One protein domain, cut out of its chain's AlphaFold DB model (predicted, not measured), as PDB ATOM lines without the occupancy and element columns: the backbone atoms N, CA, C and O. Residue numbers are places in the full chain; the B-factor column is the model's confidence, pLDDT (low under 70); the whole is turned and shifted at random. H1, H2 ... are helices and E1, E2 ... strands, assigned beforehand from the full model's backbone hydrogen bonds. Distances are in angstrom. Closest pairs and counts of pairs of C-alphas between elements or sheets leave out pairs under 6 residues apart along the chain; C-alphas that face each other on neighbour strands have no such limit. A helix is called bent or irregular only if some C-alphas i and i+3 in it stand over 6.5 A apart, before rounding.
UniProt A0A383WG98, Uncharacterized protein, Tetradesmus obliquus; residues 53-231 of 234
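What this domain is: This is residues 53 to 231 of the 234 residues of an uncharacterized protein of Tetradesmus obliquus (UniProt A0A383WG98). Three helical pieces, H1b, H2 and H6, pack side by side as a triangle, and H7 turns back from the far end of H6 and spreads away from it as a V. At the other end H1a bends away with the small hairpin E1 and E2 beside it, and long loops with the short H3, H4 and H5 make a loose head. The 179 printed residues hold seven named helices and two strands, in the order H1 to H5, E1, E2, H6, H7; the sheet E1 - E2 is antiparallel and the class is mostly helix. The whole is compact, with a radius of gyration of the C-alphas of 17.8 A and spans of 50 by 42 by 27 A.

How they stand to each other: Start at the hairpin of E1, residues 159 to 162, and E2, residues 167 to 170: N 159 and O 170 are 3.0 A apart and N 168 and O 161 2.9 A, within hydrogen-bond range. H1, residues 58 to 82, was assigned as one helix by its hydrogen bonds but is bent, with C-alphas 72 and 75 7.3 A apart; its arms H1a, residues 58 to 72, and H1b, residues 75 to 82, stand at a steep tilt of 45 degrees. The closest C-alphas of H1a and E1 are those of Thr 64 and Thr 160, 5.7 A apart. H2, residues 91 to 112, touches H1b, Ala 101 to Ile 76, C-alphas 5.9 A apart, at a shallow tilt of 23 degrees, opposite ways, a helical hairpin. The hub is H6, residues 184 to 197, irregular with C-alphas 190 and 193 7.1 A apart. It touches H1b, closest C-alphas Phe 190 and Asn 75, 4.5 A, and H2, closest C-alphas Phe 189 and Ala 101, 6.0 A. With residues 191 to 196 alone H6 touches H7, residues 200 to 221, a hairpin at a shallow tilt of 31 degrees; their closest C-alphas, Leu 195 and Arg 203, are 4.7 A apart. H3, residues 115 to 118, H4, residues 127 to 130, and H5, residues 145 to 148, touch no helix and are too short for an O i to N i+4 pair. Every such pair is within hydrogen-bond range in H1a, H1b and H2, against 8 of 10 in H6 and 17 of 18 in H7.

Where its parts are: Find C-alpha 58 at (121.511, 130.527, 95.655); from there H1a runs 21.0 A to C-alpha 72, and H1b covers 10.4 A. H2 runs 31.2 A from C-alpha 91 at (141.534, 140.723, 59.859), and H6 19.4 A. H3, H4 and H5 have four residues each, as do E1, 9.9 A, and E2, 10.4 A. H7 runs 31.2 A to C-alpha 221 at (105.265, 130.862, 73.400); it is neither bent nor irregular, but only just: C-alphas 211 and 214 are 6.1 A apart.

The domain as a whole: The two C-alphas farthest apart, those of Pro 128 and Leu 201, are 51.6 A apart. The printed part has no cut; the links H4 to H5 and E2 to H6 are long. The mean pLDDT of the printed part is 82.7, and residues 111 to 121 and 220 to 228 are under 70.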
ATOM      1  N   ASP A  53     112.295 126.505  89.349       91.56
ATOM      2  CA  ASP A  53     111.237 127.115  90.176       91.56
ATOM      3  C   ASP A  53     111.627 127.423  91.635       91.56
ATOM      4  O   ASP A  53     110.852 128.006  92.391       91.56
ATOM      5  N   GLN A  54     112.864 127.123  92.041       91.81
ATOM      6  CA  GLN A  54     113.398 127.447  93.362       91.81
ATOM      7  C   GLN A  54     114.115 128.799  93.329       91.81
ATOM      8  O   GLN A  54     115.333 128.878  93.511       91.81
ATOM      9  N   CYS A  55     113.357 129.875  93.100       89.12
ATOM     10  CA  CYS A  55     113.903 131.225  92.920       89.12
ATOM     11  C   CYS A  55     114.673 131.758  94.137       89.12
ATOM     12  O   CYS A  55     115.509 132.641  93.978       89.12
ATOM     13  N   ASP A  56     114.448 131.224  95.341       90.50
ATOM     14  CA  ASP A  56     115.205 131.602  96.540       90.50
ATOM     15  C   ASP A  56     116.571 130.911  96.639       90.50
ATOM     16  O   ASP A  56     117.472 131.425  97.312       90.50
ATOM     17  N   SER A  57     116.759 129.789  95.934       91.44
ATOM     18  CA  SER A  57     117.989 129.001  95.983       91.44
ATOM     19  C   SER A  57     119.178 129.795  95.429       91.44
ATOM     20  O   SER A  57     119.117 130.301  94.301       91.44
ATOM     21  N   PRO A  58     120.308 129.868  96.158       89.44
ATOM     22  CA  PRO A  58     121.511 130.527  95.655       89.44
ATOM     23  C   PRO A  58     122.061 129.835  94.401       89.44
ATOM     24  O   PRO A  58     122.673 130.491  93.560       89.44
ATOM     25  N   ILE A  59     121.808 128.530  94.240       91.00
ATOM     26  CA  ILE A  59     122.261 127.760  93.078       91.00
ATOM     27  C   ILE A  59     121.429 128.114  91.840       91.00
ATOM     28  O   ILE A  59     122.006 128.335  90.778       91.00
ATOM     29  N   ASN A  60     120.102 128.248  91.972       91.75
ATOM     30  CA  ASN A  60     119.248 128.708  90.870       91.75
ATOM     31  C   ASN A  60     119.670 130.111  90.411       91.75
ATOM     32  O   ASN A  60     119.890 130.335  89.220       91.75
ATOM     33  N   LYS A  61     119.880 131.032  91.363       89.44
ATOM     34  CA  LYS A  61     120.359 132.392  91.077       89.44
ATOM     35  C   LYS A  61     121.692 132.365  90.330       89.44
ATOM     36  O   LYS A  61     121.809 132.988  89.280       89.44
ATOM     37  N   LEU A  62     122.670 131.597  90.816       89.88
ATOM     38  CA  LEU A  62     123.982 131.463  90.178       89.88
ATOM     39  C   LEU A  62     123.883 130.908  88.749       89.88
ATOM     40  O   LEU A  62     124.468 131.482  87.835       89.88
ATOM     41  N   LEU A  63     123.135 129.822  88.544       92.00
ATOM     42  CA  LEU A  63     122.954 129.217  87.221       92.00
ATOM     43  C   LEU A  63     122.246 130.169  86.251       92.00
ATOM     44  O   LEU A  63     122.654 130.267  85.097       92.00
ATOM     45  N   THR A  64     121.258 130.926  86.733       90.38
ATOM     46  CA  THR A  64     120.580 131.968  85.946       90.38
ATOM     47  C   THR A  64     121.564 133.057  85.517       90.38
ATOM     48  O   THR A  64     121.593 133.433  84.348       90.38
ATOM     49  N   MET A  65     122.435 133.522  86.421       87.94
ATOM     50  CA  MET A  65     123.463 134.512  86.080       87.94
ATOM     51  C   MET A  65     124.493 133.975  85.087       87.94
ATOM     52  O   MET A  65     124.931 134.711  84.202       87.94
ATOM     53  N   LEU A  66     124.886 132.704  85.213       91.19
ATOM     54  CA  LEU A  66     125.801 132.056  84.273       91.19
ATOM     55  C   LEU A  66     125.167 131.916  82.887       91.19
ATOM     56  O   LEU A  66     125.821 132.239  81.900       91.19
ATOM     57  N   ALA A  67     123.898 131.500  82.815       90.44
ATOM     58  CA  ALA A  67     123.131 131.443  81.572       90.44
ATOM     59  C   ALA A  67     123.027 132.832  80.928       90.44
ATOM     60  O   ALA A  67     123.364 133.006  79.761       90.44
ATOM     61  N   TYR A  68     122.654 133.846  81.708       87.81
ATOM     62  CA  TYR A  68     122.551 135.219  81.227       87.81
ATOM     63  C   TYR A  68     123.898 135.763  80.720       87.81
ATOM     64  O   TYR A  68     123.980 136.362  79.649       87.81
ATOM     65  N   THR A  69     124.982 135.501  81.454       89.50
ATOM     66  CA  THR A  69     126.349 135.892  81.066       89.50
ATOM     67  C   THR A  69     126.803 135.205  79.790       89.50
ATOM     68  O   THR A  69     127.444 135.827  78.943       89.50
ATOM     69  N   HIS A  70     126.460 133.928  79.643       91.88
ATOM     70  CA  HIS A  70     126.708 133.173  78.428       91.88
ATOM     71  C   HIS A  70     125.985 133.810  77.237       91.88
ATOM     72  O   HIS A  70     126.640 134.170  76.265       91.88
ATOM     73  N   VAL A  71     124.684 134.088  77.353       89.06
ATOM     74  CA  VAL A  71     123.930 134.758  76.280       89.06
ATOM     75  C   VAL A  71     124.598 136.080  75.895       89.06
ATOM     76  O   VAL A  71     124.901 136.286  74.727       89.06
ATOM     77  N   MET A  72     124.963 136.944  76.848       87.75
ATOM     78  CA  MET A  72     125.569 138.248  76.527       87.75
ATOM     79  C   MET A  72     126.854 138.164  75.681       87.75
ATOM     80  O   MET A  72     127.100 139.065  74.875       87.75
ATOM     81  N   TYR A  73     127.643 137.094  75.822       92.00
ATOM     82  CA  TYR A  73     128.900 136.885  75.089       92.00
ATOM     83  C   TYR A  73     128.798 135.911  73.905       92.00
ATOM     84  O   TYR A  73     129.790 135.673  73.207       92.00
ATOM     85  N   GLN A  74     127.612 135.370  73.634       92.50
ATOM     86  CA  GLN A  74     127.360 134.405  72.563       92.50
ATOM     87  C   GLN A  74     127.719 134.954  71.176       92.50
ATOM     88  O   GLN A  74     128.288 134.247  70.339       92.50
ATOM     89  N   ASN A  75     127.493 136.252  70.971       92.56
ATOM     90  CA  ASN A  75     127.860 136.982  69.760       92.56
ATOM     91  C   ASN A  75     129.370 136.912  69.438       92.56
ATOM     92  O   ASN A  75     129.736 136.881  68.264       92.56
ATOM     93  N   ILE A  76     130.261 136.834  70.433       93.88
ATOM     94  CA  ILE A  76     131.709 136.682  70.211       93.88
ATOM     95  C   ILE A  76     131.991 135.336  69.551       93.88
ATOM     96  O   ILE A  76     132.737 135.266  68.576       93.88
ATOM     97  N   SER A  77     131.384 134.272  70.075       94.25
ATOM     98  CA  SER A  77     131.568 132.913  69.570       94.25
ATOM     99  C   SER A  77     131.033 132.771  68.143       94.25
ATOM    100  O   SER A  77     131.719 132.261  67.257       94.25
ATOM    101  N   VAL A  78     129.838 133.298  67.890       93.06
ATOM    102  CA  VAL A  78     129.209 133.274  66.566       93.06
ATOM    103  C   VAL A  78     130.033 134.063  65.547       93.06
ATOM    104  O   VAL A  78     130.372 133.538  64.483       93.06
ATOM    105  N   ASN A  79     130.454 135.283  65.890       92.69
ATOM    106  CA  ASN A  79     131.294 136.096  65.010       92.69
ATOM    107  C   ASN A  79     132.683 135.468  64.793       92.69
ATOM    108  O   ASN A  79     133.194 135.494  63.675       92.69
ATOM    109  N   ALA A  80     133.280 134.839  65.813       92.75
ATOM    110  CA  ALA A  80     134.537 134.093  65.686       92.75
ATOM    111  C   ALA A  80     134.453 132.958  64.658       92.75
ATOM    112  O   ALA A  80     135.431 132.700  63.950       92.75
ATOM    113  N   PHE A  81     133.295 132.301  64.574       92.25
ATOM    114  CA  PHE A  81     133.037 131.226  63.628       92.25
ATOM    115  C   PHE A  81     132.765 131.761  62.214       92.25
ATOM    116  O   PHE A  81     133.489 131.413  61.283       92.25
ATOM    117  N   PHE A  82     131.770 132.638  62.043       91.88
ATOM    118  CA  PHE A  82     131.310 133.069  60.714       91.88
ATOM    119  C   PHE A  82     132.185 134.130  60.041       91.88
ATOM    120  O   PHE A  82     132.259 134.165  58.813       91.88
ATOM    121  N   LEU A  83     132.863 134.979  60.816       90.62
ATOM    122  CA  LEU A  83     133.740 136.036  60.300       90.62
ATOM    123  C   LEU A  83     135.221 135.659  60.374       90.62
ATOM    124  O   LEU A  83     136.087 136.533  60.312       90.62
ATOM    125  N   SER A  84     135.538 134.367  60.516       85.12
ATOM    126  CA  SER A  84     136.929 133.918  60.506       85.12
ATOM    127  C   SER A  84     137.633 134.417  59.232       85.12
ATOM    128  O   SER A  84     137.068 134.266  58.146       85.12
ATOM    129  N   PRO A  85     138.863 134.967  59.317       80.31
ATOM    130  CA  PRO A  85     139.604 135.443  58.143       80.31
ATOM    131  C   PRO A  85     139.783 134.388  57.040       80.31
ATOM    132  O   PRO A  85     139.938 134.727  55.871       80.31
ATOM    133  N   GLU A  86     139.685 133.103  57.393       77.81
ATOM    134  CA  GLU A  86     139.645 131.970  56.456       77.81
ATOM    135  C   GLU A  86     138.505 132.064  55.424       77.81
ATOM    136  O   GLU A  86     138.608 131.488  54.346       77.81
ATOM    137  N   PHE A  87     137.429 132.792  55.734       78.88
ATOM    138  CA  PHE A  87     136.287 133.025  54.847       78.88
ATOM    139  C   PHE A  87     136.407 134.312  54.015       78.88
ATOM    140  O   PHE A  87     135.429 134.722  53.391       78.88
ATOM    141  N   GLY A  88     137.584 134.948  53.997       81.19
ATOM    142  CA  GLY A  88     137.866 136.136  53.186       81.19
ATOM    143  C   GLY A  88     137.523 137.472  53.853       81.19
ATOM    144  O   GLY A  88     137.563 138.507  53.191       81.19
ATOM    145  N   VAL A  89     137.196 137.477  55.149       87.12
ATOM    146  CA  VAL A  89     136.956 138.710  55.916       87.12
ATOM    147  C   VAL A  89     138.289 139.340  56.324       87.12
ATOM    148  O   VAL A  89     139.189 138.653  56.811       87.12
ATOM    149  N   HIS A  90     138.416 140.661  56.163       88.44
ATOM    150  CA  HIS A  90     139.638 141.379  56.528       88.44
ATOM    151  C   HIS A  90     139.940 141.245  58.040       88.44
ATOM    152  O   HIS A  90     139.040 141.472  58.858       88.44
ATOM    153  N   PRO A  91     141.186 140.936  58.450       88.50
ATOM    154  CA  PRO A  91     141.534 140.723  59.859       88.50
ATOM    155  C   PRO A  91     141.190 141.894  60.790       88.50
ATOM    156  O   PRO A  91     140.760 141.671  61.922       88.50
ATOM    157  N   ASP A  92     141.328 143.136  60.317       90.25
ATOM    158  CA  ASP A  92     141.006 144.321  61.125       90.25
ATOM    159  C   ASP A  92     139.507 144.481  61.364       90.25
ATOM    160  O   ASP A  92     139.091 144.858  62.457       90.25
ATOM    161  N   VAL A  93     138.686 144.123  60.373       88.44
ATOM    162  CA  VAL A  93     137.225 144.116  60.506       88.44
ATOM    163  C   VAL A  93     136.815 143.068  61.533       88.44
ATOM    164  O   VAL A  93     136.051 143.358  62.449       88.44
ATOM    165  N   PHE A  94     137.389 141.867  61.437       89.38
ATOM    166  CA  PHE A  94     137.177 140.811  62.421       89.38
ATOM    167  C   PHE A  94     137.537 141.269  63.845       89.38
ATOM    168  O   PHE A  94     136.763 141.076  64.788       89.38
ATOM    169  N   LYS A  95     138.707 141.900  64.006       91.25
ATOM    170  CA  LYS A  95     139.185 142.411  65.293       91.25
ATOM    171  C   LYS A  95     138.256 143.496  65.839       91.25
ATOM    172  O   LYS A  95     137.895 143.430  67.010       91.25
ATOM    173  N   LEU A  96     137.842 144.448  65.003       92.19
ATOM    174  CA  LEU A  96     136.912 145.514  65.371       92.19
ATOM    175  C   LEU A  96     135.575 144.946  65.858       92.19
ATOM    176  O   LEU A  96     135.160 145.256  66.970       92.19
ATOM    177  N   VAL A  97     134.942 144.068  65.073       92.25
ATOM    178  CA  VAL A  97     133.656 143.441  65.431       92.25
ATOM    179  C   VAL A  97     133.766 142.673  66.743       92.25
ATOM    180  O   VAL A  97     132.888 142.779  67.593       92.25
ATOM    181  N   THR A  98     134.862 141.936  66.939       91.38
ATOM    182  CA  THR A  98     135.098 141.189  68.180       91.38
ATOM    183  C   THR A  98     135.188 142.130  69.380       91.38
ATOM    184  O   THR A  98     134.526 141.896  70.387       91.38
ATOM    185  N   TRP A  99     135.955 143.221  69.284       92.81
ATOM    186  CA  TRP A  99     136.056 144.201  70.371       92.81
ATOM    187  C   TRP A  99     134.741 144.928  70.636       92.81
ATOM    188  O   TRP A  99     134.408 145.157  71.795       92.81
ATOM    189  N   MET A 100     133.970 145.243  69.594       91.38
ATOM    190  CA  MET A 100     132.637 145.822  69.754       91.38
ATOM    191  C   MET A 100     131.673 144.845  70.434       91.38
ATOM    192  O   MET A 100     130.928 145.259  71.315       91.38
ATOM    193  N   ALA A 101     131.724 143.551  70.100       91.81
ATOM    194  CA  ALA A 101     130.932 142.517  70.764       91.81
ATOM    195  C   ALA A 101     131.343 142.332  72.235       91.81
ATOM    196  O   ALA A 101     130.474 142.237  73.098       91.81
ATOM    197  N   VAL A 102     132.648 142.360  72.542       91.62
ATOM    198  CA  VAL A 102     133.160 142.348  73.925       91.62
ATOM    199  C   VAL A 102     132.676 143.574  74.692       91.62
ATOM    200  O   VAL A 102     132.190 143.430  75.813       91.62
ATOM    201  N   ALA A 103     132.785 144.767  74.106       88.94
ATOM    202  CA  ALA A 103     132.322 146.003  74.724       88.94
ATOM    203  C   ALA A 103     130.805 145.969  74.945       88.94
ATOM    204  O   ALA A 103     130.358 146.207  76.059       88.94
ATOM    205  N   GLY A 104     130.022 145.584  73.935       86.81
ATOM    206  CA  GLY A 104     128.566 145.484  74.017       86.81
ATOM    207  C   GLY A 104     128.086 144.438  75.024       86.81
ATOM    208  O   GLY A 104     127.199 144.734  75.818       86.81
ATOM    209  N   GLY A 105     128.703 143.252  75.052       86.44
ATOM    210  CA  GLY A 105     128.402 142.206  76.034       86.44
ATOM    211  C   GLY A 105     128.790 142.620  77.453       86.44
ATOM    212  O   GLY A 105     128.004 142.453  78.380       86.44
ATOM    213  N   SER A 106     129.956 143.253  77.620       85.00
ATOM    214  CA  SER A 106     130.396 143.769  78.922       85.00
ATOM    215  C   SER A 106     129.527 144.928  79.392       85.00
ATOM    216  O   SER A 106     129.209 144.982  80.567       85.00
ATOM    217  N   MET A 107     129.090 145.820  78.498       77.69
ATOM    218  CA  MET A 107     128.100 146.846  78.822       77.69
ATOM    219  C   MET A 107     126.792 146.185  79.241       77.69
ATOM    220  O   MET A 107     126.365 146.418  80.356       77.69
ATOM    221  N   GLY A 108     126.214 145.293  78.431       76.31
ATOM    222  CA  GLY A 108     124.965 144.596  78.759       76.31
ATOM    223  C   GLY A 108     125.027 143.817  80.073       76.31
ATOM    224  O   GLY A 108     124.041 143.736  80.789       76.31
ATOM    225  N   LEU A 109     126.191 143.300  80.439       79.00
ATOM    226  CA  LEU A 109     126.442 142.744  81.756       79.00
ATOM    227  C   LEU A 109     126.502 143.838  82.830       79.00
ATOM    228  O   LEU A 109     125.737 143.795  83.793       79.00
ATOM    229  N   ILE A 110     127.389 144.829  82.651       70.44
ATOM    230  CA  ILE A 110     127.719 145.875  83.638       70.44
ATOM    231  C   ILE A 110     126.492 146.691  84.005       70.44
ATOM    232  O   ILE A 110     126.321 147.070  85.162       70.44
ATOM    233  N   THR A 111     125.634 146.923  83.026       63.19
ATOM    234  CA  THR A 111     124.481 147.794  83.143       63.19
ATOM    235  C   THR A 111     123.234 147.056  83.597       63.19
ATOM    236  O   THR A 111     122.344 147.695  84.142       63.19
ATOM    237  N   LYS A 112     123.150 145.732  83.419       64.00
ATOM    238  CA  LYS A 112     121.917 144.973  83.685       64.00
ATOM    239  C   LYS A 112     121.982 144.072  84.898       64.00
ATOM    240  O   LYS A 112     120.944 143.643  85.378       64.00
ATOM    241  N   LEU A 113     123.165 143.788  85.420       64.38
ATOM    242  CA  LEU A 113     123.280 143.085  86.682       64.38
ATOM    243  C   LEU A 113     123.549 144.113  87.775       64.38
ATOM    244  O   LEU A 113     124.533 144.841  87.690       64.38
ATOM    245  N   PRO A 114     122.721 144.205  88.826       65.44
ATOM    246  CA  PRO A 114     123.018 145.055  89.967       65.44
ATOM    247  C   PRO A 114     124.104 144.386  90.823       65.44
ATOM    248  O   PRO A 114     123.900 144.135  92.005       65.44
ATOM    249  N   TRP A 115     125.267 144.063  90.241       62.22
ATOM    250  CA  TRP A 115     126.415 143.429  90.906       62.22
ATOM    251  C   TRP A 115     126.749 144.041  92.257       62.22
ATOM    252  O   TRP A 115     127.034 143.275  93.171       62.22
ATOM    253  N   PRO A 116     126.698 145.381  92.425       63.19
ATOM    254  CA  PRO A 116     126.927 145.986  93.721       63.19
ATOM    255  C   PRO A 116     125.947 145.451  94.764       63.19
ATOM    256  O   PRO A 116     126.389 145.087  95.842       63.19
ATOM    257  N   VAL A 117     124.659 145.296  94.437       62.62
ATOM    258  CA  VAL A 117     123.655 144.713  95.346       62.62
ATOM    259  C   VAL A 117     124.008 143.268  95.702       62.62
ATOM    260  O   VAL A 117     123.946 142.889  96.868       62.62
ATOM    261  N   TRP A 118     124.457 142.471  94.728       61.81
ATOM    262  CA  TRP A 118     124.916 141.093  94.966       61.81
ATOM    263  C   TRP A 118     126.201 141.015  95.800       61.81
ATOM    264  O   TRP A 118     126.395 140.057  96.542       61.81
ATOM    265  N   LEU A 119     127.059 142.033  95.715       63.75
ATOM    266  CA  LEU A 119     128.269 142.198  96.523       63.75
ATOM    267  C   LEU A 119     127.987 142.865  97.886       63.75
ATOM    268  O   LEU A 119     128.925 143.191  98.610       63.75
ATOM    269  N   GLY A 120     126.713 143.069  98.248       60.28
ATOM    270  CA  GLY A 120     126.292 143.641  99.531       60.28
ATOM    271  C   GLY A 120     126.304 145.172  99.597       60.28
ATOM    272  O   GLY A 120     126.167 145.742 100.678       60.28
ATOM    273  N   ALA A 121     126.468 145.859  98.467       66.56
ATOM    274  CA  ALA A 121     126.342 147.307  98.394       66.56
ATOM    275  C   ALA A 121     124.874 147.740  98.508       66.56
ATOM    276  O   ALA A 121     123.960 147.081  98.005       66.56
ATOM    277  N   SER A 122     124.657 148.897  99.135       70.88
ATOM    278  CA  SER A 122     123.321 149.479  99.246       70.88
ATOM    279  C   SER A 122     122.724 149.748  97.853       70.88
ATOM    280  O   SER A 122     123.407 150.344  97.013       70.88
ATOM    281  N   PRO A 123     121.439 149.423  97.611       71.12
ATOM    282  CA  PRO A 123     120.727 149.796  96.385       71.12
ATOM    283  C   PRO A 123     120.726 151.309  96.097       71.12
ATOM    284  O   PRO A 123     120.499 151.732  94.968       71.12
ATOM    285  N   THR A 124     121.013 152.132  97.108       73.00
ATOM    286  CA  THR A 124     121.054 153.598  97.014       73.00
ATOM    287  C   THR A 124     122.420 154.164  96.611       73.00
ATOM    288  O   THR A 124     122.602 155.380  96.584       73.00
ATOM    289  N   LEU A 125     123.403 153.311  96.293       73.88
ATOM    290  CA  LEU A 125     124.786 153.726  96.013       73.88
ATOM    291  C   LEU A 125     124.891 154.799  94.912       73.88
ATOM    292  O   LEU A 125     125.744 155.681  94.993       73.88
ATOM    293  N   LEU A 126     124.027 154.733  93.896       75.56
ATOM    294  CA  LEU A 126     124.038 155.644  92.743       75.56
ATOM    295  C   LEU A 126     123.055 156.821  92.871       75.56
ATOM    296  O   LEU A 126     123.040 157.687  91.999       75.56
ATOM    297  N   ASP A 127     122.285 156.913  93.960       79.44
ATOM    298  CA  ASP A 127     121.248 157.942  94.144       79.44
ATOM    299  C   ASP A 127     121.772 159.391  94.118       79.44
ATOM    300  O   ASP A 127     121.085 160.272  93.592       79.44
ATOM    301  N   PRO A 128     122.961 159.716  94.672       81.62
ATOM    302  CA  PRO A 128     123.491 161.076  94.578       81.62
ATOM    303  C   PRO A 128     123.843 161.456  93.136       81.62
ATOM    304  O   PRO A 128     123.612 162.588  92.718       81.62
ATOM    305  N   ILE A 129     124.371 160.495  92.371       77.88
ATOM    306  CA  ILE A 129     124.781 160.693  90.978       77.88
ATOM    307  C   ILE A 129     123.544 160.807  90.086       77.88
ATOM    308  O   ILE A 129     123.505 161.690  89.233       77.88
ATOM    309  N   SER A 130     122.500 160.008  90.336       76.50
ATOM    310  CA  SER A 130     121.255 160.042  89.557       76.50
ATOM    311  C   SER A 130     120.520 161.382  89.629       76.50
ATOM    312  O   SER A 130     119.746 161.716  88.737       76.50
ATOM    313  N   LYS A 131     120.745 162.166  90.692       81.88
ATOM    314  CA  LYS A 131     120.190 163.525  90.831       81.88
ATOM    315  C   LYS A 131     120.901 164.557  89.951       81.88
ATOM    316  O   LYS A 131     120.310 165.582  89.636       81.88
ATOM    317  N   ILE A 132     122.157 164.301  89.592       84.12
ATOM    318  CA  ILE A 132     122.999 165.192  88.781       84.12
ATOM    319  C   ILE A 132     122.958 164.762  87.309       84.12
ATOM    320  O   ILE A 132     122.897 165.600  86.415       84.12
ATOM    321  N   LEU A 133     122.973 163.452  87.064       81.19
ATOM    322  CA  LEU A 133     122.971 162.816  85.750       81.19
ATOM    323  C   LEU A 133     121.758 161.874  85.667       81.19
ATOM    324  O   LEU A 133     121.859 160.731  86.114       81.19
ATOM    325  N   PRO A 134     120.615 162.320  85.112       75.00
ATOM    326  CA  PRO A 134     119.366 161.552  85.135       75.00
ATOM    327  C   PRO A 134     119.436 160.227  84.357       75.00
ATOM    328  O   PRO A 134     118.687 159.300  84.668       75.00
ATOM    329  N   ASP A 135     120.366 160.114  83.403       76.25
ATOM    330  CA  ASP A 135     120.642 158.881  82.648       76.25
ATOM    331  C   ASP A 135     121.389 157.810  83.464       76.25
ATOM    332  O   ASP A 135     121.507 156.664  83.021       76.25
ATOM    333  N   ILE A 136     121.909 158.162  84.646       77.19
ATOM    334  CA  ILE A 136     122.500 157.217  85.596       77.19
ATOM    335  C   ILE A 136     121.428 156.874  86.621       77.19
ATOM    336  O   ILE A 136     121.137 157.641  87.532       77.19
ATOM    337  N   HIS A 137     120.807 155.713  86.465       76.69
ATOM    338  CA  HIS A 137     119.701 155.301  87.319       76.69
ATOM    339  C   HIS A 137     120.167 154.708  88.660       76.69
ATOM    340  O   HIS A 137     121.219 154.076  88.756       76.69
ATOM    341  N   SER A 138     119.342 154.877  89.698       77.81
ATOM    342  CA  SER A 138     119.481 154.165  90.976       77.81
ATOM    343  C   SER A 138     119.312 152.657  90.778       77.81
ATOM    344  O   SER A 138     118.459 152.240  89.992       77.81
ATOM    345  N   LEU A 139     120.040 151.834  91.545       77.44
ATOM    346  CA  LEU A 139     119.904 150.368  91.497       77.44
ATOM    347  C   LEU A 139     118.502 149.904  91.933       77.44
ATOM    348  O   LEU A 139     118.090 148.797  91.601       77.44
ATOM    349  N   THR A 140     117.739 150.757  92.625       78.81
ATOM    350  CA  THR A 140     116.335 150.500  92.993       78.81
ATOM    351  C   THR A 140     115.390 150.418  91.791       78.81
ATOM    352  O   THR A 140     114.309 149.847  91.908       78.81
ATOM    353  N   LYS A 141     115.785 150.951  90.625       82.19
ATOM    354  CA  LYS A 141     114.997 150.859  89.386       82.19
ATOM    355  C   LYS A 141     115.110 149.505  88.680       82.19
ATOM    356  O   LYS A 141     114.344 149.255  87.745       82.19
ATOM    357  N   ALA A 142     116.034 148.641  89.100       84.38
ATOM    358  CA  ALA A 142     116.240 147.341  88.477       84.38
ATOM    359  C   ALA A 142     114.991 146.446  88.589       84.38
ATOM    360  O   ALA A 142     114.418 146.308  89.667       84.38
ATOM    361  N   GLY A 143     114.553 145.837  87.482       82.50
ATOM    362  CA  GLY A 143     113.405 144.920  87.469       82.50
ATOM    363  C   GLY A 143     112.034 145.576  87.702       82.50
ATOM    364  O   GLY A 143     111.045 144.874  87.912       82.50
ATOM    365  N   THR A 144     111.954 146.910  87.675       87.56
ATOM    366  CA  THR A 144     110.689 147.659  87.779       87.56
ATOM    367  C   THR A 144     109.922 147.666  86.447       87.56
ATOM    368  O   THR A 144     110.526 147.440  85.396       87.56
ATOM    369  N   PRO A 145     108.607 147.981  86.434       85.50
ATOM    370  CA  PRO A 145     107.837 148.074  85.189       85.50
ATOM    371  C   PRO A 145     108.434 149.033  84.147       85.50
ATOM    372  O   PRO A 145     108.330 148.771  82.953       85.50
ATOM    373  N   GLU A 146     109.084 150.115  84.593       82.31
ATOM    374  CA  GLU A 146     109.794 151.070  83.728       82.31
ATOM    375  C   GLU A 146     110.951 150.391  82.980       82.31
ATOM    376  O   GLU A 146     111.095 150.556  81.771       82.31
ATOM    377  N   SER A 147     111.745 149.577  83.679       80.69
ATOM    378  CA  SER A 147     112.845 148.828  83.071       80.69
ATOM    379  C   SER A 147     112.351 147.696  82.172       80.69
ATOM    380  O   SER A 147     112.816 147.545  81.042       80.69
ATOM    381  N   CYS A 148     111.362 146.934  82.637       84.19
ATOM    382  CA  CYS A 148     110.908 145.731  81.948       84.19
ATOM    383  C   CYS A 148     110.056 145.997  80.702       84.19
ATOM    384  O   CYS A 148     109.718 145.056  79.990       84.19
ATOM    385  N   MET A 149     109.712 147.256  80.419       82.75
ATOM    386  CA  MET A 149     109.002 147.631  79.194       82.75
ATOM    387  C   MET A 149     109.862 147.439  77.936       82.75
ATOM    388  O   MET A 149     109.330 147.113  76.878       82.75
ATOM    389  N   PHE A 150     111.178 147.634  78.045       76.94
ATOM    390  CA  PHE A 150     112.097 147.658  76.899       76.94
ATOM    391  C   PHE A 150     113.138 146.536  76.926       76.94
ATOM    392  O   PHE A 150     114.049 146.515  76.096       76.94
ATOM    393  N   GLU A 151     113.021 145.620  77.884       82.31
ATOM    394  CA  GLU A 151     114.013 144.588  78.139       82.31
ATOM    395  C   GLU A 151     113.397 143.197  78.185       82.31
ATOM    396  O   GLU A 151     112.454 142.925  78.932       82.31
ATOM    397  N   ASN A 152     114.002 142.293  77.417       80.25
ATOM    398  CA  ASN A 152     113.717 140.869  77.512       80.25
ATOM    399  C   ASN A 152     114.329 140.314  78.804       80.25
ATOM    400  O   ASN A 152     115.310 140.844  79.325       80.25
ATOM    401  N   MET A 153     113.738 139.241  79.322       82.62
ATOM    402  CA  MET A 153     114.115 138.567  80.567       82.62
ATOM    403  C   MET A 153     114.006 139.440  81.825       82.62
ATOM    404  O   MET A 153     114.478 139.045  82.886       82.62
ATOM    405  N   CYS A 154     113.379 140.616  81.756       86.31
ATOM    406  CA  CYS A 154     113.312 141.527  82.894       86.31
ATOM    407  C   CYS A 154     112.231 141.127  83.904       86.31
ATOM    408  O   CYS A 154     111.040 141.117  83.577       86.31
ATOM    409  N   ALA A 155     112.630 140.862  85.151       86.81
ATOM    410  CA  ALA A 155     111.715 140.784  86.293       86.81
ATOM    411  C   ALA A 155     112.397 141.240  87.596       86.81
ATOM    412  O   ALA A 155     113.623 141.302  87.643       86.81
ATOM    413  N   PRO A 156     111.645 141.486  88.686       84.44
ATOM    414  CA  PRO A 156     112.206 141.942  89.964       84.44
ATOM    415  C   PRO A 156     113.217 140.989  90.618       84.44
ATOM    416  O   PRO A 156     114.025 141.419  91.438       84.44
ATOM    417  N   GLN A 157     113.170 139.696  90.287       85.62
ATOM    418  CA  GLN A 157     114.016 138.671  90.894       85.62
ATOM    419  C   GLN A 157     114.763 137.853  89.846       85.62
ATOM    420  O   GLN A 157     114.254 137.595  88.752       85.62
ATOM    421  N   VAL A 158     115.964 137.407  90.213       88.25
ATOM    422  CA  VAL A 158     116.727 136.450  89.411       88.25
ATOM    423  C   VAL A 158     116.153 135.067  89.618       88.25
ATOM    424  O   VAL A 158     116.138 134.591  90.753       88.25
ATOM    425  N   CYS A 159     115.701 134.429  88.544       89.69
ATOM    426  CA  CYS A 159     115.192 133.072  88.628       89.69
ATOM    427  C   CYS A 159     115.243 132.349  87.285       89.69
ATOM    428  O   CYS A 159     114.919 132.920  86.245       89.69
ATOM    429  N   THR A 160     115.585 131.065  87.329       90.50
ATOM    430  CA  THR A 160     115.241 130.110  86.277       90.50
ATOM    431  C   THR A 160     113.959 129.387  86.668       90.50
ATOM    432  O   THR A 160     113.922 128.736  87.717       90.50
ATOM    433  N   PHE A 161     112.938 129.472  85.823       89.06
ATOM    434  CA  PHE A 161     111.621 128.891  86.077       89.06
ATOM    435  C   PHE A 161     111.101 128.115  84.865       89.06
ATOM    436  O   PHE A 161     111.579 128.280  83.738       89.06
ATOM    437  N   SER A 162     110.156 127.216  85.119       85.38
ATOM    438  CA  SER A 162     109.525 126.397  84.093       85.38
ATOM    439  C   SER A 162     108.432 127.174  83.364       85.38
ATOM    440  O   SER A 162     107.606 127.861  83.966       85.38
ATOM    441  N   THR A 163     108.401 127.047  82.040       77.31
ATOM    442  CA  THR A 163     107.221 127.340  81.222       77.31
ATOM    443  C   THR A 163     106.724 126.028  80.607       77.31
ATOM    444  O   THR A 163     107.436 125.020  80.636       77.31
ATOM    445  N   PRO A 164     105.494 125.971  80.066       73.44
ATOM    446  CA  PRO A 164     104.889 124.704  79.647       73.44
ATOM    447  C   PRO A 164     105.689 123.898  78.618       73.44
ATOM    448  O   PRO A 164     105.555 122.678  78.572       73.44
ATOM    449  N   ASN A 165     106.503 124.561  77.796       70.75
ATOM    450  CA  ASN A 165     107.285 123.914  76.740       70.75
ATOM    451  C   ASN A 165     108.787 124.225  76.825       70.75
ATOM    452  O   ASN A 165     109.540 123.741  75.977       70.75
ATOM    453  N   HIS A 166     109.215 125.078  77.761       75.31
ATOM    454  CA  HIS A 166     110.539 125.683  77.706       75.31
ATOM    455  C   HIS A 166     111.048 126.169  79.076       75.31
ATOM    456  O   HIS A 166     110.282 126.383  80.012       75.31
ATOM    457  N   LEU A 167     112.365 126.350  79.206       83.50
ATOM    458  CA  LEU A 167     112.979 127.046  80.344       83.50
ATOM    459  C   LEU A 167     112.943 128.564  80.138       83.50
ATOM    460  O   LEU A 167     113.304 129.054  79.070       83.50
ATOM    461  N   ALA A 168     112.596 129.319  81.173       87.00
ATOM    462  CA  ALA A 168     112.637 130.776  81.138       87.00
ATOM    463  C   ALA A 168     113.570 131.338  82.209       87.00
ATOM    464  O   ALA A 168     113.783 130.733  83.267       87.00
ATOM    465  N   TRP A 169     114.122 132.515  81.922       86.94
ATOM    466  CA  TRP A 169     114.995 133.240  82.838       86.94
ATOM    467  C   TRP A 169     114.448 134.625  83.111       86.94
ATOM    468  O   TRP A 169     114.026 135.344  82.203       86.94
ATOM    469  N   SER A 170     114.520 135.019  84.374       87.50
ATOM    470  CA  SER A 170     114.301 136.388  84.797       87.50
ATOM    471  C   SER A 170     115.539 136.959  85.463       87.50
ATOM    472  O   SER A 170     116.229 136.268  86.214       87.50
ATOM    473  N   VAL A 171     115.807 138.236  85.205       86.75
ATOM    474  CA  VAL A 171     116.905 139.012  85.780       86.75
ATOM    475  C   VAL A 171     116.417 140.452  86.021       86.75
ATOM    476  O   VAL A 171     115.745 141.018  85.157       86.75
ATOM    477  N   PRO A 172     116.736 141.081  87.168       84.94
ATOM    478  CA  PRO A 172     116.417 142.478  87.429       84.94
ATOM    479  C   PRO A 172     117.411 143.366  86.699       84.94
ATOM    480  O   PRO A 172     118.476 143.691  87.220       84.94
ATOM    481  N   VAL A 173     117.055 143.738  85.476       83.38
ATOM    482  CA  VAL A 173     117.866 144.621  84.637       83.38
ATOM    483  C   VAL A 173     117.553 146.087  84.914       83.38
ATOM    484  O   VAL A 173     116.487 146.401  85.437       83.38
ATOM    485  N   MET A 174     118.492 146.989  84.626       82.94
ATOM    486  CA  MET A 174     118.277 148.435  84.748       82.94
ATOM    487  C   MET A 174     117.490 148.971  83.544       82.94
ATOM    488  O   MET A 174     117.535 148.365  82.471       82.94
ATOM    489  N   PRO A 175     116.767 150.098  83.676       81.88
ATOM    490  CA  PRO A 175     116.139 150.726  82.522       81.88
ATOM    491  C   PRO A 175     117.195 151.233  81.529       81.88
ATOM    492  O   PRO A 175     118.261 151.691  81.958       81.88
ATOM    493  N   PRO A 176     116.924 151.152  80.214       82.88
ATOM    494  CA  PRO A 176     117.849 151.646  79.209       82.88
ATOM    495  C   PRO A 176     117.943 153.174  79.245       82.88
ATOM    496  O   PRO A 176     116.953 153.869  79.468       82.88
ATOM    497  N   SER A 177     119.136 153.692  78.976       80.44
ATOM    498  CA  SER A 177     119.432 155.125  78.897       80.44
ATOM    499  C   SER A 177     120.510 155.375  77.845       80.44
ATOM    500  O   SER A 177     120.979 154.442  77.190       80.44
ATOM    501  N   TYR A 178     120.951 156.625  77.689       80.50
ATOM    502  CA  TYR A 178     122.060 156.943  76.787       80.50
ATOM    503  C   TYR A 178     123.327 156.112  77.078       80.50
ATOM    504  O   TYR A 178     124.018 155.682  76.156       80.50
ATOM    505  N   PHE A 179     123.616 155.846  78.357       77.00
ATOM    506  CA  PHE A 179     124.796 155.083  78.781       77.00
ATOM    507  C   PHE A 179     124.518 153.586  78.974       77.00
ATOM    508  O   PHE A 179     125.458 152.792  79.051       77.00
ATOM    509  N   LEU A 180     123.242 153.194  79.060       78.50
ATOM    510  CA  LEU A 180     122.802 151.827  79.330       78.50
ATOM    511  C   LEU A 180     122.048 151.285  78.101       78.50
ATOM    512  O   LEU A 180     120.839 151.490  77.984       78.50
ATOM    513  N   PRO A 181     122.735 150.611  77.159       80.56
ATOM    514  CA  PRO A 181     122.089 150.089  75.965       80.56
ATOM    515  C   PRO A 181     121.156 148.928  76.313       80.56
ATOM    516  O   PRO A 181     121.425 148.138  77.224       80.56
ATOM    517  N   ASN A 182     120.086 148.796  75.533       84.25
ATOM    518  CA  ASN A 182     119.124 147.718  75.716       84.25
ATOM    519  C   ASN A 182     119.620 146.372  75.138       84.25
ATOM    520  O   ASN A 182     120.666 146.289  74.486       84.25
ATOM    521  N   SER A 183     118.854 145.289  75.343       81.50
ATOM    522  CA  SER A 183     119.168 143.948  74.795       81.50
ATOM    523  C   SER A 183     119.302 143.916  73.267       81.50
ATOM    524  O   SER A 183     119.939 143.011  72.728       81.50
ATOM    525  N   PHE A 184     118.769 144.911  72.553       84.81
ATOM    526  CA  PHE A 184     118.904 145.003  71.100       84.81
ATOM    527  C   PHE A 184     120.364 145.139  70.657       84.81
ATOM    528  O   PHE A 184     120.707 144.713  69.559       84.81
ATOM    529  N   LEU A 185     121.250 145.672  71.505       87.25
ATOM    530  CA  LEU A 185     122.677 145.735  71.191       87.25
ATOM    531  C   LEU A 185     123.293 144.336  71.033       87.25
ATOM    532  O   LEU A 185     124.091 144.113  70.121       87.25
ATOM    533  N   HIS A 186     122.898 143.384  71.885       86.81
ATOM    534  CA  HIS A 186     123.317 141.990  71.756       86.81
ATOM    535  C   HIS A 186     122.840 141.416  70.415       86.81
ATOM    536  O   HIS A 186     123.655 140.923  69.636       86.81
ATOM    537  N   PHE A 187     121.548 141.578  70.114       86.12
ATOM    538  CA  PHE A 187     120.932 141.124  68.866       86.12
ATOM    539  C   PHE A 187     121.625 141.719  67.630       86.12
ATOM    540  O   PHE A 187     121.975 141.008  66.689       86.12
ATOM    541  N   PHE A 188     121.913 143.020  67.659       90.62
ATOM    542  CA  PHE A 188     122.628 143.698  66.587       90.62
ATOM    543  C   PHE A 188     123.996 143.056  66.331       90.62
ATOM    544  O   PHE A 188     124.295 142.692  65.196       90.62
ATOM    545  N   PHE A 189     124.812 142.857  67.370       91.44
ATOM    546  CA  PHE A 189     126.140 142.255  67.215       91.44
ATOM    547  C   PHE A 189     126.121 140.763  66.901       91.44
ATOM    548  O   PHE A 189     127.107 140.254  66.366       91.44
ATOM    549  N   PHE A 190     125.040 140.064  67.226       91.38
ATOM    550  CA  PHE A 190     124.874 138.661  66.885       91.38
ATOM    551  C   PHE A 190     124.635 138.475  65.379       91.38
ATOM    552  O   PHE A 190     125.328 137.694  64.728       91.38
ATOM    553  N   PHE A 191     123.701 139.240  64.805       92.69
ATOM    554  CA  PHE A 191     123.243 139.031  63.427       92.69
ATOM    555  C   PHE A 191     123.924 139.949  62.405       92.69
ATOM    556  O   PHE A 191     124.400 139.481  61.364       92.69
ATOM    557  N   ALA A 192     123.983 141.258  62.672       93.62
ATOM    558  CA  ALA A 192     124.339 142.252  61.659       93.62
ATOM    559  C   ALA A 192     125.749 142.057  61.073       93.62
ATOM    560  O   ALA A 192     125.880 142.102  59.845       93.62
ATOM    561  N   PRO A 193     126.802 141.771  61.870       93.44
ATOM    562  CA  PRO A 193     128.137 141.603  61.314       93.44
ATOM    563  C   PRO A 193     128.223 140.465  60.291       93.44
ATOM    564  O   PRO A 193     128.777 140.637  59.204       93.44
ATOM    565  N   THR A 194     127.622 139.318  60.612       92.31
ATOM    566  CA  THR A 194     127.614 138.147  59.729       92.31
ATOM    567  C   THR A 194     126.776 138.403  58.474       92.31
ATOM    568  O   THR A 194     127.224 138.096  57.370       92.31
ATOM    569  N   LEU A 195     125.602 139.030  58.607       93.25
ATOM    570  CA  LEU A 195     124.725 139.343  57.472       93.25
ATOM    571  C   LEU A 195     125.353 140.316  56.464       93.25
ATOM    572  O   LEU A 195     125.124 140.187  55.262       93.25
ATOM    573  N   ILE A 196     126.155 141.272  56.936       92.25
ATOM    574  CA  ILE A 196     126.757 142.303  56.083       92.25
ATOM    575  C   ILE A 196     128.078 141.820  55.474       92.25
ATOM    576  O   ILE A 196     128.343 142.060  54.296       92.25
ATOM    577  N   MET A 197     128.923 141.145  56.259       90.31
ATOM    578  CA  MET A 197     130.340 140.965  55.914       90.31
ATOM    579  C   MET A 197     130.738 139.524  55.594       90.31
ATOM    580  O   MET A 197     131.759 139.328  54.938       90.31
ATOM    581  N   ALA A 198     129.966 138.517  56.008       90.12
ATOM    582  CA  ALA A 198     130.340 137.121  55.775       90.12
ATOM    583  C   ALA A 198     130.092 136.682  54.319       90.12
ATOM    584  O   ALA A 198     129.546 137.431  53.508       90.12
ATOM    585  N   ASN A 199     130.474 135.449  53.981       90.38
ATOM    586  CA  ASN A 199     130.165 134.841  52.684       90.38
ATOM    587  C   ASN A 199     128.662 134.497  52.542       90.38
ATOM    588  O   ASN A 199     127.921 134.475  53.522       90.38
ATOM    589  N   ASN A 200     128.208 134.184  51.322       91.69
ATOM    590  CA  ASN A 200     126.786 133.928  51.039       91.69
ATOM    591  C   ASN A 200     126.181 132.789  51.876       91.69
ATOM    592  O   ASN A 200     125.026 132.889  52.280       91.69
ATOM    593  N   LEU A 201     126.948 131.732  52.166       90.31
ATOM    594  CA  LEU A 201     126.471 130.618  52.988       90.31
ATOM    595  C   LEU A 201     126.248 131.059  54.440       90.31
ATOM    596  O   LEU A 201     125.189 130.806  55.003       90.31
ATOM    597  N   ALA A 202     127.217 131.757  55.029       91.00
ATOM    598  CA  ALA A 202     127.113 132.301  56.378       91.00
ATOM    599  C   ALA A 202     125.963 133.312  56.497       91.00
ATOM    600  O   ALA A 202     125.204 133.262  57.461       91.00
ATOM    601  N   ARG A 203     125.775 134.175  55.488       93.31
ATOM    602  CA  ARG A 203     124.629 135.095  55.416       93.31
ATOM    603  C   ARG A 203     123.302 134.348  55.355       93.31
ATOM    604  O   ARG A 203     122.376 134.730  56.056       93.31
ATOM    605  N   ALA A 204     123.210 133.289  54.551       93.44
ATOM    606  CA  ALA A 204     121.998 132.482  54.452       93.44
ATOM    607  C   ALA A 204     121.680 131.781  55.780       93.44
ATOM    608  O   ALA A 204     120.547 131.857  56.244       93.44
ATOM    609  N   ILE A 205     122.674 131.163  56.427       92.25
ATOM    610  CA  ILE A 205     122.507 130.521  57.741       92.25
ATOM    611  C   ILE A 205     122.062 131.550  58.786       92.25
ATOM    612  O   ILE A 205     121.075 131.326  59.483       92.25
ATOM    613  N   MET A 206     122.743 132.696  58.860       92.44
ATOM    614  CA  MET A 206     122.418 133.747  59.822       92.44
ATOM    615  C   MET A 206     121.053 134.390  59.550       92.44
ATOM    616  O   MET A 206     120.307 134.676  60.478       92.44
ATOM    617  N   GLY A 207     120.695 134.584  58.279       92.81
ATOM    618  CA  GLY A 207     119.389 135.106  57.878       92.81
ATOM    619  C   GLY A 207     118.256 134.136  58.202       92.81
ATOM    620  O   GLY A 207     117.206 134.559  58.678       92.81
ATOM    621  N   MET A 208     118.482 132.831  58.023       91.38
ATOM    622  CA  MET A 208     117.539 131.811  58.480       91.38
ATOM    623  C   MET A 208     117.390 131.848  60.000       91.38
ATOM    624  O   MET A 208     116.259 131.890  60.470       91.38
ATOM    625  N   ALA A 209     118.482 131.897  60.768       89.00
ATOM    626  CA  ALA A 209     118.423 131.984  62.232       89.00
ATOM    627  C   ALA A 209     117.674 133.243  62.712       89.00
ATOM    628  O   ALA A 209     116.795 133.150  63.564       89.00
ATOM    629  N   PHE A 210     117.935 134.398  62.090       89.00
ATOM    630  CA  PHE A 210     117.282 135.676  62.399       89.00
ATOM    631  C   PHE A 210     115.757 135.623  62.258       89.00
ATOM    632  O   PHE A 210     115.039 136.245  63.034       89.00
ATOM    633  N   ILE A 211     115.258 134.903  61.250       87.69
ATOM    634  CA  ILE A 211     113.818 134.771  60.997       87.69
ATOM    635  C   ILE A 211     113.232 133.643  61.846       87.69
ATOM    636  O   ILE A 211     112.190 133.805  62.477       87.69
ATOM    637  N   THR A 212     113.885 132.483  61.844       85.44
ATOM    638  CA  THR A 212     113.342 131.269  62.457       85.44
ATOM    639  C   THR A 212     113.343 131.332  63.975       85.44
ATOM    640  O   THR A 212     112.362 130.882  64.554       85.44
ATOM    641  N   GLY A 213     114.345 131.942  64.619       80.06
ATOM    642  CA  GLY A 213     114.398 132.084  66.079       80.06
ATOM    643  C   GLY A 213     113.140 132.758  66.645       80.06
ATOM    644  O   GLY A 213     112.364 132.102  67.340       80.06
ATOM    645  N   PRO A 214     112.838 134.020  66.274       78.00
ATOM    646  CA  PRO A 214     111.625 134.703  66.716       78.00
ATOM    647  C   PRO A 214     110.342 133.963  66.342       78.00
ATOM    648  O   PRO A 214     109.428 133.894  67.157       78.00
ATOM    649  N   VAL A 215     110.263 133.379  65.140       81.19
ATOM    650  CA  VAL A 215     109.080 132.618  64.710       81.19
ATOM    651  C   VAL A 215     108.873 131.376  65.573       81.19
ATOM    652  O   VAL A 215     107.739 131.106  65.961       81.19
ATOM    653  N   PHE A 216     109.932 130.639  65.913       76.94
ATOM    654  CA  PHE A 216     109.844 129.488  66.806       76.94
ATOM    655  C   PHE A 216     109.476 129.914  68.222       76.94
ATOM    656  O   PHE A 216     108.549 129.331  68.777       76.94
ATOM    657  N   THR A 217     110.110 130.954  68.773       72.62
ATOM    658  CA  THR A 217     109.736 131.505  70.084       72.62
ATOM    659  C   THR A 217     108.272 131.915  70.084       72.62
ATOM    660  O   THR A 217     107.525 131.500  70.955       72.62
ATOM    661  N   MET A 218     107.804 132.645  69.071       74.31
ATOM    662  CA  MET A 218     106.397 133.021  68.966       74.31
ATOM    663  C   MET A 218     105.493 131.801  68.793       74.31
ATOM    664  O   MET A 218     104.450 131.753  69.416       74.31
ATOM    665  N   ALA A 219     105.852 130.793  68.004       76.06
ATOM    666  CA  ALA A 219     105.013 129.608  67.818       76.06
ATOM    667  C   ALA A 219     104.910 128.744  69.089       76.06
ATOM    668  O   ALA A 219     103.852 128.177  69.370       76.06
ATOM    669  N   LEU A 220     105.997 128.654  69.858       67.81
ATOM    670  CA  LEU A 220     106.085 127.885  71.100       67.81
ATOM    671  C   LEU A 220     105.478 128.648  72.287       67.81
ATOM    672  O   LEU A 220     104.766 128.048  73.097       67.81
ATOM    673  N   ALA A 221     105.703 129.962  72.339       60.47
ATOM    674  CA  ALA A 221     105.265 130.862  73.400       60.47
ATOM    675  C   ALA A 221     103.910 131.536  73.130       60.47
ATOM    676  O   ALA A 221     103.312 132.071  74.055       60.47
ATOM    677  N   ALA A 222     103.350 131.487  71.912       51.00
ATOM    678  CA  ALA A 222     102.033 132.073  71.595       51.00
ATOM    679  C   ALA A 222     100.889 131.501  72.442       51.00
ATOM    680  O   ALA A 222      99.819 132.101  72.508       51.00
ATOM    681  N   ARG A 223     101.091 130.355  73.103       52.38
ATOM    682  CA  ARG A 223     100.113 129.819  74.058       52.38
ATOM    683  C   ARG A 223     100.095 130.595  75.387       52.38
ATOM    684  O   ARG A 223      99.078 130.544  76.070       52.38
ATOM    685  N   HIS A 224     101.157 131.346  75.699       59.19
ATOM    686  CA  HIS A 224     101.359 132.142  76.916       59.19
ATOM    687  C   HIS A 224     102.116 133.447  76.585       59.19
ATOM    688  O   HIS A 224     103.331 133.559  76.752       59.19
ATOM    689  N   MET A 225     101.399 134.461  76.074       56.16
ATOM    690  CA  MET A 225     101.991 135.761  75.694       56.16
ATOM    691  C   MET A 225     102.632 136.531  76.867       56.16
ATOM    692  O   MET A 225     103.232 137.582  76.678       56.16
ATOM    693  N   ASP A 226     102.496 136.061  78.093       64.62
ATOM    694  CA  ASP A 226     103.156 136.597  79.274       64.62
ATOM    695  C   ASP A 226     104.569 136.027  79.479       64.62
ATOM    696  O   ASP A 226     105.414 136.724  80.054       64.62
ATOM    697  N   THR A 227     104.860 134.821  78.965       65.25
ATOM    698  CA  THR A 227     106.147 134.135  79.181       65.25
ATOM    699  C   THR A 227     107.167 134.338  78.064       65.25
ATOM    700  O   THR A 227     108.362 134.290  78.347       65.25
ATOM    701  N   TYR A 228     106.746 134.657  76.830       68.50
ATOM    702  CA  TYR A 228     107.662 134.755  75.674       68.50
ATOM    703  C   TYR A 228     108.818 135.743  75.879       68.50
ATOM    704  O   TYR A 228     109.914 135.540  75.367       68.50
ATOM    705  N   LYS A 229     108.593 136.818  76.645       72.19
ATOM    706  CA  LYS A 229     109.614 137.835  76.933       72.19
ATOM    707  C   LYS A 229     110.761 137.311  77.800       72.19
ATOM    708  O   LYS A 229     111.803 137.951  77.858       72.19
ATOM    709  N   PHE A 230     110.567 136.184  78.483       74.56
ATOM    710  CA  PHE A 230     111.558 135.520  79.334       74.56
ATOM    711  C   PHE A 230     112.254 134.345  78.643       74.56
ATOM    712  O   PHE A 230     113.145 133.722  79.224       74.56
ATOM    713  N   GLU A 231     111.839 134.030  77.419       71.50
ATOM    714  CA  GLU A 231     112.335 132.898  76.652       71.50
ATOM    715  C   GLU A 231     113.372 133.370  75.625       71.50
ATOM    716  O   GLU A 231     113.225 134.411  74.983       71.50
TER     717      GLU A 231